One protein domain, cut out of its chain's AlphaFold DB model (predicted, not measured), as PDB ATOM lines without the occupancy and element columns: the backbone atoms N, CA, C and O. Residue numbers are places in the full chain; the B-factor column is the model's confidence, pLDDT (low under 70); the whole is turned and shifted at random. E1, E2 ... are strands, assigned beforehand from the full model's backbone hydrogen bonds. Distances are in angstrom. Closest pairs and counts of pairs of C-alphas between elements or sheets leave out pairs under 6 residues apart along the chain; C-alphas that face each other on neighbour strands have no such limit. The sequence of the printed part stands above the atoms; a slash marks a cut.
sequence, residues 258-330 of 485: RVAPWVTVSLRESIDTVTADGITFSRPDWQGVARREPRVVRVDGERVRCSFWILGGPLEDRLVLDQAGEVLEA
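What this domain is: This is residues 258 to 330 of the 485 residues of an uncharacterized protein of Candidatus Rokubacteria bacterium (UniProt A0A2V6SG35). Two small four-strand sheets lie face to face as a sandwich, their strands crossed; the first is E1 to E4, the second, strongly twisted, is E5 to E8 with the long bent hairpin E6 and E7. The long link between E4 and E5 takes the chain from one sheet to the other. The printed part has 73 residues, eight named strands and no named helix, class all strand; both sheets are antiparallel, in order E1 E2 E3 E4 and E5 E6 E7 E8. It is compact, with a radius of gyration of the C-alphas of 11.2 A and spans of 30 by 25 by 25 A.

Where its parts are: Find C-alpha 258 at (-52.693, 9.884, -10.587), where E1, residues 258 to 260, begins. Next come E2, 263 to 267, E3, 271 to 276, 13.5 A long, and E4, 279 to 282. After the link, look for E5, 295 to 300, E6, 303 to 310, 20.3 A, and E7, 313 to 322, 20.9 A. E8, 327 to 329, ends at C-alpha 329, (-43.336, -1.348, -5.439).

How they stand to each other: Each sheet is a meander, each strand the antiparallel neighbour of the one before. Look at N 266 and O 273, 2.9 A, between E2 and E3, and at N 298 and O 305, 2.8 A, between E5 and E6, both within hydrogen-bond range. E6 bends by 56 degrees at residue 306 and E7 by 91 degrees at 316. Across the sandwich, the strands stand at 73 degrees; the closest C-alphas of E4 and E5 are Phe 281 and Arg 295, 4.7 A.

The domain as a whole: The C-alphas of Pro 261 and Gly 288 are farthest apart, 31.9 A. The printed part has no cut, E4 to E5 is the one long link, and no printed residue is under pLDDT 70.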
ATOM      1  N   ARG A 258     -52.969  10.028 -12.009       97.56
ATOM      2  CA  ARG A 258     -52.693   9.884 -10.587       97.56
ATOM      3  C   ARG A 258     -52.939   8.432 -10.189       97.56
ATOM      4  O   ARG A 258     -54.075   8.021  -9.975       97.56
ATOM      5  N   VAL A 259     -51.858   7.668 -10.098       96.88
ATOM      6  CA  VAL A 259     -51.878   6.219  -9.816       96.88
ATOM      7  C   VAL A 259     -51.759   5.908  -8.322       96.88
ATOM      8  O   VAL A 259     -52.125   4.832  -7.867       96.88
ATOM      9  N   ALA A 260     -51.299   6.878  -7.531       95.25
ATOM     10  CA  ALA A 260     -51.343   6.848  -6.074       95.25
ATOM     11  C   ALA A 260     -51.529   8.278  -5.535       95.25
ATOM     12  O   ALA A 260     -51.313   9.245  -6.271       95.25
ATOM     13  N   PRO A 261     -51.888   8.472  -4.250       92.94
ATOM     14  CA  PRO A 261     -52.079   9.812  -3.697       92.94
ATOM     15  C   PRO A 261     -50.885  10.754  -3.878       92.94
ATOM     16  O   PRO A 261     -51.108  11.960  -4.006       92.94
ATOM     17  N   TRP A 262     -49.680  10.185  -3.926       93.31
ATOM     18  CA  TRP A 262     -48.377  10.837  -4.010       93.31
ATOM     19  C   TRP A 262     -47.638  10.577  -5.337       93.31
ATOM     20  O   TRP A 262     -46.527  11.074  -5.489       93.31
ATOM     21  N   VAL A 263     -48.236   9.839  -6.293       97.12
ATOM     22  CA  VAL A 263     -47.626   9.518  -7.601       97.12
ATOM     23  C   VAL A 263     -48.513   9.965  -8.755       97.12
ATOM     24  O   VAL A 263     -49.653   9.510  -8.890       97.12
ATOM     25  N   THR A 264     -47.933  10.766  -9.644       98.00
ATOM     26  CA  THR A 264     -48.512  11.114 -10.943       98.00
ATOM     27  C   THR A 264     -47.570  10.698 -12.067       98.00
ATOM     28  O   THR A 264     -46.370  10.965 -12.004       98.00
ATOM     29  N   VAL A 265     -48.106  10.070 -13.111       98.12
ATOM     30  CA  VAL A 265     -47.350   9.567 -14.265       98.12
ATOM     31  C   VAL A 265     -47.815  10.266 -15.537       98.12
ATOM     32  O   VAL A 265     -49.014  10.321 -15.806       98.12
ATOM     33  N   SER A 266     -46.864  10.763 -16.328       97.25
ATOM     34  CA  SER A 266     -47.117  11.334 -17.655       97.25
ATOM     35  C   SER A 266     -46.816  10.299 -18.737       97.25
ATOM     36  O   SER A 266     -45.711   9.748 -18.794       97.25
ATOM     37  N   LEU A 267     -47.793  10.041 -19.602       96.38
ATOM     38  CA  LEU A 267     -47.792   8.951 -20.576       96.38
ATOM     39  C   LEU A 267     -48.047   9.477 -21.994       96.38
ATOM     40  O   LEU A 267     -48.999  10.221 -22.231       96.38
ATOM     41  N   ARG A 268     -47.241   9.031 -22.967       92.75
ATOM     42  CA  ARG A 268     -47.528   9.188 -24.410       92.75
ATOM     43  C   ARG A 268     -47.363   7.876 -25.155       92.75
ATOM     44  O   ARG A 268     -48.317   7.124 -25.291       92.75
ATOM     45  N   GLU A 269     -46.170   7.578 -25.653       90.31
ATOM     46  CA  GLU A 269     -45.877   6.260 -26.240       90.31
ATOM     47  C   GLU A 269     -45.442   5.252 -25.180       90.31
ATOM     48  O   GLU A 269     -45.691   4.057 -25.319       90.31
ATOM     49  N   SER A 270     -44.845   5.768 -24.112       92.31
ATOM     50  CA  SER A 270     -44.478   5.098 -22.873       92.31
ATOM     51  C   SER A 270     -44.501   6.143 -21.749       92.31
ATOM     52  O   SER A 270     -44.949   7.278 -21.959       92.31
ATOM     53  N   ILE A 271     -44.024   5.770 -20.563       95.62
ATOM     54  CA  ILE A 271     -43.809   6.697 -19.450       95.62
ATOM     55  C   ILE A 271     -42.738   7.717 -19.853       95.62
ATOM     56  O   ILE A 271     -41.608   7.341 -20.162       95.62
ATOM     57  N   ASP A 272     -43.097   9.002 -19.866       93.88
ATOM     58  CA  ASP A 272     -42.172  10.111 -20.130       93.88
ATOM     59  C   ASP A 272     -41.594  10.658 -18.819       93.88
ATOM     60  O   ASP A 272     -40.375  10.801 -18.678       93.88
ATOM     61  N   THR A 273     -42.470  10.934 -17.848       95.62
ATOM     62  CA  THR A 273     -42.103  11.450 -16.525       95.62
ATOM     63  C   THR A 273     -42.955  10.825 -15.426       95.62
ATOM     64  O   THR A 273     -44.092  10.406 -15.650       95.62
ATOM     65  N   VAL A 274     -42.404  10.776 -14.217       97.25
ATOM     66  CA  VAL A 274     -43.083  10.327 -12.999       97.25
ATOM     67  C   VAL A 274     -42.799  11.344 -11.911       97.25
ATOM     68  O   VAL A 274     -41.643  11.654 -11.659       97.25
ATOM     69  N   THR A 275     -43.827  11.872 -11.257       96.38
ATOM     70  CA  THR A 275     -43.670  12.727 -10.078       96.38
ATOM     71  C   THR A 275     -44.141  11.964  -8.851       96.38
ATOM     72  O   THR A 275     -45.316  11.615  -8.777       96.38
ATOM     73  N   ALA A 276     -43.227  11.707  -7.917       93.94
ATOM     74  CA  ALA A 276     -43.471  10.993  -6.668       93.94
ATOM     75  C   ALA A 276     -42.993  11.850  -5.488       93.94
ATOM     76  O   ALA A 276     -41.848  12.295  -5.500       93.94
ATOM     77  N   ASP A 277     -43.865  12.134  -4.516       88.12
ATOM     78  CA  ASP A 277     -43.551  12.973  -3.339       88.12
ATOM     79  C   ASP A 277     -42.899  14.326  -3.698       88.12
ATOM     80  O   ASP A 277     -41.971  14.808  -3.052       88.12
ATOM     81  N   GLY A 278     -43.371  14.947  -4.785       87.44
ATOM     82  CA  GLY A 278     -42.847  16.222  -5.290       87.44
ATOM     83  C   GLY A 278     -41.548  16.118  -6.100       87.44
ATOM     84  O   GLY A 278     -41.091  17.124  -6.639       87.44
ATOM     85  N   ILE A 279     -40.979  14.920  -6.250       91.50
ATOM     86  CA  ILE A 279     -39.763  14.666  -7.024       91.50
ATOM     87  C   ILE A 279     -40.138  14.162  -8.412       91.50
ATOM     88  O   ILE A 279     -40.794  13.130  -8.551       91.50
ATOM     89  N   THR A 280     -39.692  14.868  -9.449       93.44
ATOM     90  CA  THR A 280     -39.895  14.451 -10.841       93.44
ATOM     91  C   THR A 280     -38.709  13.630 -11.340       93.44
ATOM     92  O   THR A 280     -37.563  14.075 -11.307       93.44
ATOM     93  N   PHE A 281     -39.010  12.435 -11.834       95.19
ATOM     94  CA  PHE A 281     -38.135  11.569 -12.605       95.19
ATOM     95  C   PHE A 281     -38.509  11.696 -14.077       95.19
ATOM     96  O   PHE A 281     -39.691  11.658 -14.425       95.19
ATOM     97  N   SER A 282     -37.506  11.790 -14.939       93.75
ATOM     98  CA  SER A 282     -37.698  11.953 -16.382       93.75
ATOM     99  C   SER A 282     -36.974  10.846 -17.133       93.75
ATOM    100  O   SER A 282     -35.935  10.360 -16.682       93.75
ATOM    101  N   ARG A 283     -37.474  10.443 -18.302       92.44
ATOM    102  CA  ARG A 283     -36.650   9.629 -19.202       92.44
ATOM    103  C   ARG A 283     -35.366  10.379 -19.592       92.44
ATOM    104  O   ARG A 283     -35.395  11.603 -19.740       92.44
ATOM    105  N   PRO A 284     -34.259   9.651 -19.821       89.25
ATOM    106  CA  PRO A 284     -32.977  10.257 -20.170       89.25
ATOM    107  C   PRO A 284     -32.933  10.777 -21.611       89.25
ATOM    108  O   PRO A 284     -32.052  11.561 -21.939       89.25
ATOM    109  N   ASP A 285     -33.860  10.351 -22.471       88.75
ATOM    110  CA  ASP A 285     -33.989  10.846 -23.838       88.75
ATOM    111  C   ASP A 285     -35.425  11.273 -24.130       88.75
ATOM    112  O   ASP A 285     -36.404  10.576 -23.805       88.75
ATOM    113  N   TRP A 286     -35.523  12.430 -24.775       86.75
ATOM    114  CA  TRP A 286     -36.769  12.966 -25.265       86.75
ATOM    115  C   TRP A 286     -36.623  13.401 -26.717       86.75
ATOM    116  O   TRP A 286     -36.046  14.444 -27.002       86.75
ATOM    117  N   GLN A 287     -37.205  12.629 -27.639       87.50
ATOM    118  CA  GLN A 287     -37.153  12.931 -29.075       87.50
ATOM    119  C   GLN A 287     -35.709  13.038 -29.614       87.50
ATOM    120  O   GLN A 287     -35.460  13.812 -30.528       87.50
ATOM    121  N   GLY A 288     -34.753  12.278 -29.067       85.50
ATOM    122  CA  GLY A 288     -33.338  12.376 -29.442       85.50
ATOM    123  C   GLY A 288     -32.564  13.486 -28.719       85.50
ATOM    124  O   GLY A 288     -31.385  13.696 -29.009       85.50
ATOM    125  N   VAL A 289     -33.206  14.207 -27.792       86.44
ATOM    126  CA  VAL A 289     -32.558  15.179 -26.907       86.44
ATOM    127  C   VAL A 289     -32.254  14.512 -25.567       86.44
ATOM    128  O   VAL A 289     -33.157  14.195 -24.787       86.44
ATOM    129  N   ALA A 290     -30.965  14.338 -25.282       86.19
ATOM    130  CA  ALA A 290     -30.500  13.740 -24.037       86.19
ATOM    131  C   ALA A 290     -30.684  14.694 -22.841       86.19
ATOM    132  O   ALA A 290     -30.135  15.796 -22.818       86.19
ATOM    133  N   ARG A 291     -31.384  14.234 -21.799       81.94
ATOM    134  CA  ARG A 291     -31.508  14.890 -20.491       81.94
ATOM    135  C   ARG A 291     -30.552  14.234 -19.503       81.94
ATOM    136  O   ARG A 291     -30.693  13.066 -19.151       81.94
ATOM    137  N   ARG A 292     -29.576  15.001 -19.019       78.81
ATOM    138  CA  ARG A 292     -28.592  14.547 -18.022       78.81
ATOM    139  C   ARG A 292     -29.042  14.901 -16.607       78.81
ATOM    140  O   ARG A 292     -28.341  15.602 -15.883       78.81
ATOM    141  N   GLU A 293     -30.241  14.458 -16.243       82.94
ATOM    142  CA  GLU A 293     -30.792  14.668 -14.904       82.94
ATOM    143  C   GLU A 293     -30.476  13.482 -13.987       82.94
ATOM    144  O   GLU A 293     -30.498  12.337 -14.433       82.94
ATOM    145  N   PRO A 294     -30.237  13.721 -12.687       89.75
ATOM    146  CA  PRO A 294     -29.913  12.653 -11.747       89.75
ATOM    147  C   PRO A 294     -31.142  11.843 -11.303       89.75
ATOM    148  O   PRO A 294     -31.010  10.954 -10.469       89.75
ATOM    149  N   ARG A 295     -32.342  12.152 -11.811       94.00
ATOM    150  CA  ARG A 295     -33.625  11.524 -11.454       94.00
ATOM    151  C   ARG A 295     -34.225  10.920 -12.714       94.00
ATOM    152  O   ARG A 295     -34.821  11.622 -13.529       94.00
ATOM    153  N   VAL A 296     -34.020   9.622 -12.894       95.25
ATOM    154  CA  VAL A 296     -34.204   8.955 -14.183       95.25
ATOM    155  C   VAL A 296     -35.340   7.943 -14.124       95.25
ATOM    156  O   VAL A 296     -35.428   7.147 -13.192       95.25
ATOM    157  N   VAL A 297     -36.184   7.944 -15.155       95.94
ATOM    158  CA  VAL A 297     -37.083   6.833 -15.482       95.94
ATOM    159  C   VAL A 297     -36.332   5.864 -16.392       95.94
ATOM    160  O   VAL A 297     -35.926   6.237 -17.495       95.94
ATOM    161  N   ARG A 298     -36.155   4.618 -15.948       93.81
ATOM    162  CA  ARG A 298     -35.481   3.552 -16.702       93.81
ATOM    163  C   ARG A 298     -36.405   2.365 -16.933       93.81
ATOM    164  O   ARG A 298     -37.162   1.988 -16.044       93.81
ATOM    165  N   VAL A 299     -36.312   1.758 -18.108       92.88
ATOM    166  CA  VAL A 299     -37.009   0.507 -18.425       92.88
ATOM    167  C   VAL A 299     -36.073  -0.659 -18.113       92.88
ATOM    168  O   VAL A 299     -34.911  -0.645 -18.512       92.88
ATOM    169  N   ASP A 300     -36.574  -1.641 -17.375       90.88
ATOM    170  CA  ASP A 300     -35.868  -2.833 -16.908       90.88
ATOM    171  C   ASP A 300     -36.759  -4.058 -17.171       90.88
ATOM    172  O   ASP A 300     -37.566  -4.471 -16.333       90.88
ATOM    173  N   GLY A 301     -36.690  -4.573 -18.404       91.00
ATOM    174  CA  GLY A 301     -37.612  -5.593 -18.904       91.00
ATOM    175  C   GLY A 301     -39.061  -5.093 -18.933       91.00
ATOM    176  O   GLY A 301     -39.379  -4.092 -19.574       91.00
ATOM    177  N   GLU A 302     -39.949  -5.793 -18.228       92.25
ATOM    178  CA  GLU A 302     -41.368  -5.424 -18.086       92.25
ATOM    179  C   GLU A 302     -41.618  -4.372 -16.994       92.25
ATOM    180  O   GLU A 302     -42.733  -3.871 -16.854       92.25
ATOM    181  N   ARG A 303     -40.590  -4.020 -16.213       96.38
ATOM    182  CA  ARG A 303     -40.689  -3.036 -15.133       96.38
ATOM    183  C   ARG A 303     -40.135  -1.692 -15.580       96.38
ATOM    184  O   ARG A 303     -39.181  -1.611 -16.351       96.38
ATOM    185  N   VAL A 304     -40.694  -0.625 -15.033       97.19
ATOM    186  CA  VAL A 304     -40.162   0.729 -15.156       97.19
ATOM    187  C   VAL A 304     -39.750   1.202 -13.773       97.19
ATOM    188  O   VAL A 304     -40.492   1.050 -12.812       97.19
ATOM    189  N   ARG A 305     -38.542   1.739 -13.636       96.94
ATOM    190  CA  ARG A 305     -37.990   2.148 -12.345       96.94
ATOM    191  C   ARG A 305     -37.667   3.630 -12.350       96.94
ATOM    192  O   ARG A 305     -37.082   4.143 -13.303       96.94
ATOM    193  N   CYS A 306     -38.031   4.305 -11.272       96.81
ATOM    194  CA  CYS A 306     -37.608   5.665 -10.982       96.81
ATOM    195  C   CYS A 306     -36.388   5.587 -10.073       96.81
ATOM    196  O   CYS A 306     -36.494   5.113  -8.940       96.81
ATOM    197  N   SER A 307     -35.239   6.030 -10.568       95.06
ATOM    198  CA  SER A 307     -33.965   5.879  -9.872       95.06
ATOM    199  C   SER A 307     -33.236   7.204  -9.747       95.06
ATOM    200  O   SER A 307     -33.264   8.041 -10.652       95.06
ATOM    201  N   PHE A 308     -32.502   7.357  -8.653       93.81
ATOM    202  CA  PHE A 308     -31.385   8.286  -8.629       93.81
ATOM    203  C   PHE A 308     -30.242   7.699  -9.447       93.81
ATOM    204  O   PHE A 308     -29.858   6.553  -9.228       93.81
ATOM    205  N   TRP A 309     -29.722   8.460 -10.404       91.50
ATOM    206  CA  TRP A 309     -28.708   8.022 -11.355       91.50
ATOM    207  C   TRP A 309     -27.506   8.951 -11.300       91.50
ATOM    208  O   TRP A 309     -27.628  10.150 -11.535       91.50
ATOM    209  N   ILE A 310     -26.345   8.401 -10.969       90.06
ATOM    210  CA  ILE A 310     -25.123   9.160 -10.703       90.06
ATOM    211  C   ILE A 310     -23.935   8.353 -11.219       90.06
ATOM    212  O   ILE A 310     -23.912   7.131 -11.091       90.06
ATOM    213  N   LEU A 311     -22.937   9.023 -11.808       88.00
ATOM    214  CA  LEU A 311     -21.698   8.383 -12.276       88.00
ATOM    215  C   LEU A 311     -21.938   7.239 -13.284       88.00
ATOM    216  O   LEU A 311     -21.111   6.346 -13.440       88.00
ATOM    217  N   GLY A 312     -23.045   7.296 -14.027       85.38
ATOM    218  CA  GLY A 312     -23.389   6.304 -15.050       85.38
ATOM    219  C   GLY A 312     -24.081   5.041 -14.541       85.38
ATOM    220  O   GLY A 312     -24.236   4.118 -15.333       85.38
ATOM    221  N   GLY A 313     -24.511   4.998 -13.276       88.44
ATOM    222  CA  GLY A 313     -25.277   3.878 -12.732       88.44
ATOM    223  C   GLY A 313     -26.387   4.308 -11.767       88.44
ATOM    224  O   GLY A 313     -26.429   5.466 -11.338       88.44
ATOM    225  N   PRO A 314     -27.299   3.384 -11.414       91.00
ATOM    226  CA  PRO A 314     -28.329   3.645 -10.422       91.00
ATOM    227  C   PRO A 314     -27.699   3.704  -9.025       91.00
ATOM    228  O   PRO A 314     -27.007   2.783  -8.599       91.00
ATOM    229  N   LEU A 315     -27.961   4.794  -8.309       90.88
ATOM    230  CA  LEU A 315     -27.612   4.967  -6.903       90.88
ATOM    231  C   LEU A 315     -28.674   4.347  -5.988       90.88
ATOM    232  O   LEU A 315     -28.337   3.681  -5.015       90.88
ATOM    233  N   GLU A 316     -29.953   4.577  -6.295       91.19
ATOM    234  CA  GLU A 316     -31.087   4.054  -5.529       91.19
ATOM    235  C   GLU A 316     -32.357   4.028  -6.382       91.19
ATOM    236  O   GLU A 316     -32.620   4.974  -7.124       91.19
ATOM    237  N   ASP A 317     -33.163   2.977  -6.233       93.19
ATOM    238  CA  ASP A 317     -34.515   2.906  -6.785       93.19
ATOM    239  C   ASP A 317     -35.527   3.458  -5.780       93.19
ATOM    240  O   ASP A 317     -35.548   3.053  -4.619       93.19
ATOM    241  N   ARG A 318     -36.383   4.371  -6.236       92.94
ATOM    242  CA  ARG A 318     -37.411   5.033  -5.420       92.94
ATOM    243  C   ARG A 318     -38.819   4.545  -5.721       92.94
ATOM    244  O   ARG A 318     -39.675   4.573  -4.845       92.94
ATOM    245  N   LEU A 319     -39.052   4.086  -6.946       95.88
ATOM    246  CA  LEU A 319     -40.346   3.572  -7.377       95.88
ATOM    247  C   LEU A 319     -40.157   2.504  -8.447       95.88
ATOM    248  O   LEU A 319     -39.286   2.634  -9.308       95.88
ATOM    249  N   VAL A 320     -41.002   1.480  -8.410       97.44
ATOM    250  CA  VAL A 320     -41.133   0.467  -9.454       97.44
ATOM    251  C   VAL A 320     -42.572   0.491  -9.952       97.44
ATOM    252  O   VAL A 320     -43.518   0.374  -9.173       97.44
ATOM    253  N   LEU A 321     -42.714   0.641 -11.257       98.31
ATOM    254  CA  LEU A 321     -43.960   0.722 -11.998       98.31
ATOM    255  C   LEU A 321     -44.035  -0.427 -13.010       98.31
ATOM    256  O   LEU A 321     -43.005  -0.975 -13.419       98.31
ATOM    257  N   ASP A 322     -45.240  -0.756 -13.458       97.06
ATOM    258  CA  ASP A 322     -45.419  -1.492 -14.710       97.06
ATOM    259  C   ASP A 322     -45.291  -0.553 -15.930       97.06
ATOM    260  O   ASP A 322     -45.112   0.661 -15.802       97.06
ATOM    261  N   GLN A 323     -45.379  -1.103 -17.145       95.25
ATOM    262  CA  GLN A 323     -45.316  -0.301 -18.374       95.25
ATOM    263  C   GLN A 323     -46.536   0.611 -18.587       95.25
ATOM    264  O   GLN A 323     -46.447   1.569 -19.358       95.25
ATOM    265  N   ALA A 324     -47.665   0.330 -17.930       95.00
ATOM    266  CA  ALA A 324     -48.843   1.188 -17.960       95.00
ATOM    267  C   ALA A 324     -48.714   2.382 -17.002       95.00
ATOM    268  O   ALA A 324     -49.481   3.340 -17.126       95.00
ATOM    269  N   GLY A 325     -47.740   2.353 -16.087       96.31
ATOM    270  CA  GLY A 325     -47.478   3.382 -15.088       96.31
ATOM    271  C   GLY A 325     -48.125   3.116 -13.733       96.31
ATOM    272  O   GLY A 325     -48.161   4.030 -12.919       96.31
ATOM    273  N   GLU A 326     -48.645   1.917 -13.472       97.19
ATOM    274  CA  GLU A 326     -49.191   1.563 -12.158       97.19
ATOM    275  C   GLU A 326     -48.077   1.200 -11.174       97.19
ATOM    276  O   GLU A 326     -47.064   0.608 -11.550       97.19
ATOM    277  N   VAL A 327     -48.258   1.561  -9.900       97.31
ATOM    278  CA  VAL A 327     -47.262   1.308  -8.851       97.31
ATOM    279  C   VAL A 327     -47.244  -0.169  -8.483       97.31
ATOM    280  O   VAL A 327     -48.237  -0.707  -8.001       97.31
ATOM    281  N   LEU A 328     -46.086  -0.802  -8.660       97.19
ATOM    282  CA  LEU A 328     -45.832  -2.172  -8.224       97.19
ATOM    283  C   LEU A 328     -45.174  -2.191  -6.846       97.19
ATOM    284  O   LEU A 328     -45.594  -2.929  -5.959       97.19
ATOM    285  N   GLU A 329     -44.128  -1.382  -6.667       96.12
ATOM    286  CA  GLU A 329     -43.336  -1.348  -5.439       96.12
ATOM    287  C   GLU A 329     -42.841   0.081  -5.176       96.12
ATOM    288  O   GLU A 329     -42.441   0.797  -6.093       96.12
ATOM    289  N   ALA A 330     -42.814   0.477  -3.905       93.31
ATOM    290  CA  ALA A 330     -42.196   1.714  -3.439       93.31
ATOM    291  C   ALA A 330     -41.091   1.347  -2.438       93.31
ATOM    292  O   ALA A 330     -41.378   1.208  -1.245       93.31
TER     293      ALA A 330